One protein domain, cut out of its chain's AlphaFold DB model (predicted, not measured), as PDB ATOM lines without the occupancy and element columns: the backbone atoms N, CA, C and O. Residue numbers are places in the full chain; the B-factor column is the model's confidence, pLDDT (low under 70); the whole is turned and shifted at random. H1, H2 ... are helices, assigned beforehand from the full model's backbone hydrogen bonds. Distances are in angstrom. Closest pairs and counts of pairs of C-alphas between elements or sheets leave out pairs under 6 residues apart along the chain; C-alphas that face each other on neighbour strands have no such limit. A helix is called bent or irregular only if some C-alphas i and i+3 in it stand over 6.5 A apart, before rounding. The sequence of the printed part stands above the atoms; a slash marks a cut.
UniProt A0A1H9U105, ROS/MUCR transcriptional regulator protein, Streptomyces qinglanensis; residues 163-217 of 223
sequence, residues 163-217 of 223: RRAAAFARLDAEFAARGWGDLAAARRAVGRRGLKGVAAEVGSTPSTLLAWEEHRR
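This is residues 163 to 217 of the 223 residues of the protein "ROS/MUCR transcriptional regulator protein" of Streptomyces qinglanensis (UniProt A0A1H9U105). H2 folds sharply on itself near residue 190 into a V, and H3 folds back from its end, with the two making a helical hairpin. H1 runs past this pair without clearly touching it, near H2 at Phe 175 and near H3 at Phe 168, where it stands about perpendicular to H3, and the longest distance in the domain runs from Arg 163 at the first residue of H1 to Arg 192, close to the kink of H2. The printed part has 55 residues with three named helices, H1, H2 and H3 in that order, and no named strand; the class is all helix. The whole is compact, with a radius of gyration of the C-alphas of 10.0 A, and elongated in outline, spanning 31 by 20 by 20 A.

H2, the longest helix by residues, covers residues 183 to 201 and measures 12.4 A from first to last C-alpha. It begins at C-alpha 183, at (28.771, 12.925, 32.516). H2 is irregular: C-alphas 189 and 192 are 9.3 A apart, where about 5 A is found in a regular helix, and it has a kink of 123 degrees near residue 190. H1 covers residues 163 to 177 and measures 21.8 A, with C-alpha 163 at (42.434, -2.424, 28.359). H1 is neither bent nor irregular, but only just: C-alphas 163 and 166 are 6.1 A apart. H3 covers residues 206 to 216 and measures 15.5 A, ending with C-alpha 216 at (36.731, 9.606, 38.039).

H2 and H3 touch, with 7 pairs of C-alphas within 8 A. Their closest C-alphas are those of Ala 199 and Pro 206, 5.5 A apart. They run opposite ways at a steep tilt of 38 degrees and form a hairpin; the line of H2 is a rough one. H1 and H2 are close but not clearly touching, their closest C-alphas being those of Phe 175 and Ala 186, 7.9 A apart. These two run opposite ways at a steep tilt of 58 degrees. H1 and H3 are also close but not clearly touching, and about perpendicular at 85 degrees. Their closest C-alphas are those of Phe 168 and Trp 212, 6.0 A apart. In H3 every backbone O i to N i+4 pair is within hydrogen-bond range; in H1 10 of 11 are, and in H2 10 of 15.

The two C-alphas farthest apart are those of Arg 163 and Arg 192, at 31.0 A. The printed part has no cut, and the first and last printed C-alphas, of Arg 163 and Arg 217, are 19.4 A apart. The link from H1 to H2, 5 residues, and the link from H2 to H3, 4 residues, are both tight. The mean pLDDT of the printed part is 82.7, and this model's confidence is under 70 at residues 163 to 165 and at residue 217.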
ATOM      1  N   ARG A 163      43.235  -2.725  29.557       52.41
ATOM      2  CA  ARG A 163      42.434  -2.424  28.359       52.41
ATOM      3  C   ARG A 163      41.442  -1.265  28.529       52.41
ATOM      4  O   ARG A 163      41.043  -0.673  27.533       52.41
ATOM      5  N   ARG A 164      41.024  -0.933  29.757       64.50
ATOM      6  CA  ARG A 164      40.140   0.213  30.037       64.50
ATOM      7  C   ARG A 164      40.899   1.510  30.271       64.50
ATOM      8  O   ARG A 164      40.316   2.549  30.010       64.50
ATOM      9  N   ALA A 165      42.170   1.469  30.675       67.06
ATOM     10  CA  ALA A 165      42.977   2.679  30.848       67.06
ATOM     11  C   ALA A 165      43.070   3.486  29.541       67.06
ATOM     12  O   ALA A 165      42.793   4.679  29.538       67.06
ATOM     13  N   ALA A 166      43.330   2.819  28.410       74.12
ATOM     14  CA  ALA A 166      43.329   3.468  27.097       74.12
ATOM     15  C   ALA A 166      41.939   4.003  26.699       74.12
ATOM     16  O   ALA A 166      41.824   5.097  26.154       74.12
ATOM     17  N   ALA A 167      40.868   3.258  26.998       78.50
ATOM     18  CA  ALA A 167      39.502   3.702  26.726       78.50
ATOM     19  C   ALA A 167      39.096   4.905  27.595       78.50
ATOM     20  O   ALA A 167      38.392   5.787  27.118       78.50
ATOM     21  N   PHE A 168      39.538   4.951  28.850       86.94
ATOM     22  CA  PHE A 168      39.271   6.047  29.777       86.94
ATOM     23  C   PHE A 168      40.095   7.280  29.425       86.94
ATOM     24  O   PHE A 168      39.510   8.345  29.316       86.94
ATOM     25  N   ALA A 169      41.378   7.120  29.090       83.38
ATOM     26  CA  ALA A 169      42.200   8.205  28.558       83.38
ATOM     27  C   ALA A 169      41.604   8.791  27.265       83.38
ATOM     28  O   ALA A 169      41.574  10.007  27.089       83.38
ATOM     29  N   ARG A 170      41.055   7.939  26.381       88.31
ATOM     30  CA  ARG A 170      40.314   8.406  25.200       88.31
ATOM     31  C   ARG A 170      39.070   9.195  25.603       88.31
ATOM     32  O   ARG A 170      38.830  10.254  25.049       88.31
ATOM     33  N   LEU A 171      38.281   8.699  26.555       89.88
ATOM     34  CA  LEU A 171      37.094   9.411  27.038       89.88
ATOM     35  C   LEU A 171      37.446  10.742  27.712       89.88
ATOM     36  O   LEU A 171      36.749  11.719  27.468       89.88
ATOM     37  N   ASP A 172      38.534  10.806  28.479       90.50
ATOM     38  CA  ASP A 172      39.033  12.044  29.079       90.50
ATOM     39  C   ASP A 172      39.389  13.072  28.001       90.50
ATOM     40  O   ASP A 172      38.964  14.223  28.092       90.50
ATOM     41  N   ALA A 173      40.086  12.646  26.941       88.88
ATOM     42  CA  ALA A 173      40.403  13.499  25.799       88.88
ATOM     43  C   ALA A 173      39.142  13.953  25.038       88.88
ATOM     44  O   ALA A 173      39.010  15.132  24.722       88.88
ATOM     45  N   GLU A 174      38.187  13.054  24.782       92.81
ATOM     46  CA  GLU A 174      36.944  13.369  24.059       92.81
ATOM     47  C   GLU A 174      36.026  14.318  24.847       92.81
ATOM     48  O   GLU A 174      35.374  15.182  24.252       92.81
ATOM     49  N   PHE A 175      35.967  14.168  26.174       93.25
ATOM     50  CA  PHE A 175      35.215  15.061  27.058       93.25
ATOM     51  C   PHE A 175      35.899  16.423  27.178       93.25
ATOM     52  O   PHE A 175      35.221  17.443  27.056       93.25
ATOM     53  N   ALA A 176      37.227  16.457  27.328       88.81
ATOM     54  CA  ALA A 176      37.998  17.699  27.328       88.81
ATOM     55  C   ALA A 176      37.844  18.462  26.001       88.81
ATOM     56  O   ALA A 176      37.540  19.652  26.014       88.81
ATOM     57  N   ALA A 177      37.946  17.768  24.861       91.50
ATOM     58  CA  ALA A 177      37.765  18.350  23.530       91.50
ATOM     59  C   ALA A 177      36.361  18.947  23.314       91.50
ATOM     60  O   ALA A 177      36.200  19.880  22.534       91.50
ATOM     61  N   ARG A 178      35.342  18.433  24.016       90.94
ATOM     62  CA  ARG A 178      33.954  18.928  23.957       90.94
ATOM     63  C   ARG A 178      33.605  19.929  25.058       90.94
ATOM     64  O   ARG A 178      32.464  20.384  25.116       90.94
ATOM     65  N   GLY A 179      34.543  20.251  25.948       90.44
ATOM     66  CA  GLY A 179      34.290  21.115  27.102       90.44
ATOM     67  C   GLY A 179      33.322  20.508  28.126       90.44
ATOM     68  O   GLY A 179      32.638  21.236  28.844       90.44
ATOM     69  N   TRP A 180      33.214  19.178  28.191       92.38
ATOM     70  CA  TRP A 180      32.361  18.483  29.154       92.38
ATOM     71  C   TRP A 180      33.155  18.131  30.415       92.38
ATOM     72  O   TRP A 180      34.051  17.292  30.378       92.38
ATOM     73  N   GLY A 181      32.805  18.751  31.546       82.81
ATOM     74  CA  GLY A 181      33.483  18.496  32.827       82.81
ATOM     75  C   GLY A 181      33.147  17.139  33.459       82.81
ATOM     76  O   GLY A 181      34.004  16.523  34.092       82.81
ATOM     77  N   ASP A 182      31.913  16.667  33.273       86.62
ATOM     78  CA  ASP A 182      31.407  15.403  33.811       86.62
ATOM     79  C   ASP A 182      30.286  14.815  32.932       86.62
ATOM     80  O   ASP A 182      29.781  15.445  31.991       86.62
ATOM     81  N   LEU A 183      29.860  13.584  33.238       87.50
ATOM     82  CA  LEU A 183      28.771  12.925  32.516       87.50
ATOM     83  C   LEU A 183      27.431  13.674  32.630       87.50
ATOM     84  O   LEU A 183      26.589  13.572  31.736       87.50
ATOM     85  N   ALA A 184      27.210  14.439  33.701       86.06
ATOM     86  CA  ALA A 184      25.998  15.237  33.864       86.06
ATOM     87  C   ALA A 184      25.964  16.422  32.883       86.06
ATOM     88  O   ALA A 184      24.935  16.662  32.245       86.06
ATOM     89  N   ALA A 185      27.086  17.118  32.706       86.81
ATOM     90  CA  ALA A 185      27.271  18.186  31.734       86.81
ATOM     91  C   ALA A 185      27.117  17.659  30.305       86.81
ATOM     92  O   ALA A 185      26.358  18.238  29.528       86.81
ATOM     93  N   ALA A 186      27.717  16.507  29.994       90.25
ATOM     94  CA  ALA A 186      27.556  15.864  28.692       90.25
ATOM     95  C   ALA A 186      26.087  15.515  28.390       90.25
ATOM     96  O   ALA A 186      25.585  15.752  27.291       90.25
ATOM     97  N   ARG A 187      25.344  15.005  29.383       90.56
ATOM     98  CA  ARG A 187      23.909  14.703  29.227       90.56
ATOM     99  C   ARG A 187      23.065  15.958  29.017       90.56
ATOM    100  O   ARG A 187      22.115  15.898  28.242       90.56
ATOM    101  N   ARG A 188      23.404  17.075  29.672       87.00
ATOM    102  CA  ARG A 188      22.752  18.373  29.430       87.00
ATOM    103  C   ARG A 188      23.036  18.880  28.015       87.00
ATOM    104  O   ARG A 188      22.095  19.280  27.338       87.00
ATOM    105  N   ALA A 189      24.281  18.776  27.548       86.50
ATOM    106  CA  ALA A 189      24.683  19.199  26.205       86.50
ATOM    107  C   ALA A 189      23.980  18.402  25.089       86.50
ATOM    108  O   ALA A 189      23.591  18.955  24.066       86.50
ATOM    109  N   VAL A 190      23.766  17.102  25.301       86.94
ATOM    110  CA  VAL A 190      23.120  16.204  24.327       86.94
ATOM    111  C   VAL A 190      21.578  16.223  24.416       86.94
ATOM    112  O   VAL A 190      20.875  15.750  23.514       86.94
ATOM    113  N   GLY A 191      21.020  16.787  25.488       83.19
ATOM    114  CA  GLY A 191      19.582  16.980  25.666       83.19
ATOM    115  C   GLY A 191      18.787  15.667  25.691       83.19
ATOM    116  O   GLY A 191      19.142  14.705  26.375       83.19
ATOM    117  N   ARG A 192      17.685  15.604  24.924       82.69
ATOM    118  CA  ARG A 192      16.716  14.484  24.952       82.69
ATOM    119  C   ARG A 192      17.307  13.120  24.571       82.69
ATOM    120  O   ARG A 192      16.719  12.097  24.910       82.69
ATOM    121  N   ARG A 193      18.466  13.081  23.898       80.19
ATOM    122  CA  ARG A 193      19.155  11.822  23.548       80.19
ATOM    123  C   ARG A 193      19.841  11.167  24.763       80.19
ATOM    124  O   ARG A 193      20.131   9.968  24.730       80.19
ATOM    125  N   GLY A 194      20.055  11.918  25.849       83.69
ATOM    126  CA  GLY A 194      20.539  11.412  27.134       83.69
ATOM    127  C   GLY A 194      21.846  10.615  27.038       83.69
ATOM    128  O   GLY A 194      22.692  10.871  26.186       83.69
ATOM    129  N   LEU A 195      22.009   9.612  27.907       77.62
ATOM    130  CA  LEU A 195      23.237   8.807  27.999       77.62
ATOM    131  C   LEU A 195      23.574   8.048  26.701       77.62
ATOM    132  O   LEU A 195      24.745   7.877  26.377       77.62
ATOM    133  N   LYS A 196      22.560   7.605  25.945       78.88
ATOM    134  CA  LYS A 196      22.771   6.940  24.648       78.88
ATOM    135  C   LYS A 196      23.312   7.908  23.599       78.88
ATOM    136  O   LYS A 196      24.181   7.522  22.829       78.88
ATOM    137  N   GLY A 197      22.825   9.147  23.596       86.75
ATOM    138  CA  GLY A 197      23.359  10.193  22.732       86.75
ATOM    139  C   GLY A 197      24.816  10.496  23.061       86.75
ATOM    140  O   GLY A 197      25.645  10.446  22.167       86.75
ATOM    141  N   VAL A 198      25.151  10.684  24.341       87.62
ATOM    142  CA  VAL A 198      26.547  10.906  24.769       87.62
ATOM    143  C   VAL A 198      27.447   9.748  24.332       87.62
ATOM    144  O   VAL A 198      28.534   9.977  23.816       87.62
ATOM    145  N   ALA A 199      26.981   8.502  24.480       84.25
ATOM    146  CA  ALA A 199      27.718   7.319  24.038       84.25
ATOM    147  C   ALA A 199      27.991   7.323  22.527       84.25
ATOM    148  O   ALA A 199      29.102   6.997  22.119       84.25
ATOM    149  N   ALA A 200      27.013   7.728  21.713       86.69
ATOM    150  CA  ALA A 200      27.184   7.847  20.269       86.69
ATOM    151  C   ALA A 200      28.196   8.945  19.897       86.69
ATOM    152  O   ALA A 200      29.086   8.692  19.093       86.69
ATOM    153  N   GLU A 201      28.110  10.120  20.531       89.19
ATOM    154  CA  GLU A 201      28.985  11.270  20.245       89.19
ATOM    155  C   GLU A 201      30.467  10.985  20.540       89.19
ATOM    156  O   GLU A 201      31.340  11.520  19.864       89.19
ATOM    157  N   VAL A 202      30.766  10.138  21.531       88.94
ATOM    158  CA  VAL A 202      32.144   9.785  21.947       88.94
ATOM    159  C   VAL A 202      32.577   8.382  21.495       88.94
ATOM    160  O   VAL A 202      33.580   7.832  21.970       88.94
ATOM    161  N   GLY A 203      31.795   7.763  20.603       85.19
ATOM    162  CA  GLY A 203      32.078   6.445  20.029       85.19
ATOM    163  C   GLY A 203      32.240   5.341  21.079       85.19
ATOM    164  O   GLY A 203      33.147   4.512  20.976       85.19
ATOM    165  N   SER A 204      31.425   5.370  22.133       84.31
ATOM    166  CA  SER A 204      31.510   4.482  23.295       84.31
ATOM    167  C   SER A 204      30.167   3.802  23.578       84.31
ATOM    168  O   SER A 204      29.202   3.930  22.827       84.31
ATOM    169  N   THR A 205      30.089   3.045  24.671       79.12
ATOM    170  CA  THR A 205      28.835   2.435  25.134       79.12
ATOM    171  C   THR A 205      28.361   3.096  26.428       79.12
ATOM    172  O   THR A 205      29.197   3.537  27.224       79.12
ATOM    173  N   PRO A 206      27.041   3.130  26.704       76.69
ATOM    174  CA  PRO A 206      26.517   3.652  27.966       76.69
ATOM    175  C   PRO A 206      27.161   3.018  29.206       76.69
ATOM    176  O   PRO A 206      27.429   3.709  30.182       76.69
ATOM    177  N   SER A 207      27.461   1.717  29.158       71.62
ATOM    178  CA  SER A 207      28.132   1.011  30.253       71.62
ATOM    179  C   SER A 207      29.587   1.438  30.433       71.62
ATOM    180  O   SER A 207      30.040   1.563  31.566       71.62
ATOM    181  N   THR A 208      30.319   1.692  29.343       75.62
ATOM    182  CA  THR A 208      31.693   2.212  29.423       75.62
ATOM    183  C   THR A 208      31.720   3.629  29.999       75.62
ATOM    184  O   THR A 208      32.588   3.920  30.814       75.62
ATOM    185  N   LEU A 209      30.760   4.487  29.630       80.50
ATOM    186  CA  LEU A 209      30.649   5.851  30.168       80.50
ATOM    187  C   LEU A 209      30.355   5.879  31.668       80.50
ATOM    188  O   LEU A 209      30.973   6.648  32.392       80.50
ATOM    189  N   LEU A 210      29.436   5.034  32.139       79.56
ATOM    190  CA  LEU A 210      29.137   4.936  33.570       79.56
ATOM    191  C   LEU A 210      30.352   4.440  34.360       79.56
ATOM    192  O   LEU A 210      30.683   5.017  35.388       79.56
ATOM    193  N   ALA A 211      31.053   3.429  33.839       73.75
ATOM    194  CA  ALA A 211      32.266   2.915  34.468       73.75
ATOM    195  C   ALA A 211      33.412   3.945  34.490       73.75
ATOM    196  O   ALA A 211      34.220   3.940  35.415       73.75
ATOM    197  N   TRP A 212      33.502   4.804  33.473       83.56
ATOM    198  CA  TRP A 212      34.460   5.910  33.420       83.56
ATOM    199  C   TRP A 212      34.120   7.014  34.432       83.56
ATOM    200  O   TRP A 212      34.998   7.451  35.171       83.56
ATOM    201  N   GLU A 213      32.850   7.415  34.529       83.75
ATOM    202  CA  GLU A 213      32.401   8.434  35.491       83.75
ATOM    203  C   GLU A 213      32.613   7.969  36.940       83.75
ATOM    204  O   GLU A 213      33.105   8.722  37.776       83.75
ATOM    205  N   GLU A 214      32.298   6.706  37.230       75.25
ATOM    206  CA  GLU A 214      32.546   6.083  38.532       75.25
ATOM    207  C   GLU A 214      34.045   6.032  38.859       75.25
ATOM    208  O   GLU A 214      34.451   6.311  39.984       75.25
ATOM    209  N   HIS A 215      34.891   5.751  37.863       73.44
ATOM    210  CA  HIS A 215      36.343   5.764  38.036       73.44
ATOM    211  C   HIS A 215      36.893   7.157  38.378       73.44
ATOM    212  O   HIS A 215      37.797   7.267  39.205       73.44
ATOM    213  N   ARG A 216      36.336   8.214  37.777       74.81
ATOM    214  CA  ARG A 216      36.731   9.606  38.039       74.81
ATOM    215  C   ARG A 216      36.256  10.141  39.390       74.81
ATOM    216  O   ARG A 216      36.752  11.178  39.822       74.81
ATOM    217  N   ARG A 217      35.324   9.455  40.062       67.81
ATOM    218  CA  ARG A 217      34.799   9.824  41.386       67.81
ATOM    219  C   ARG A 217      35.245   8.821  42.460       67.81
ATOM    220  O   ARG A 217      34.417   8.053  42.955       67.81
TER     221      ARG A 217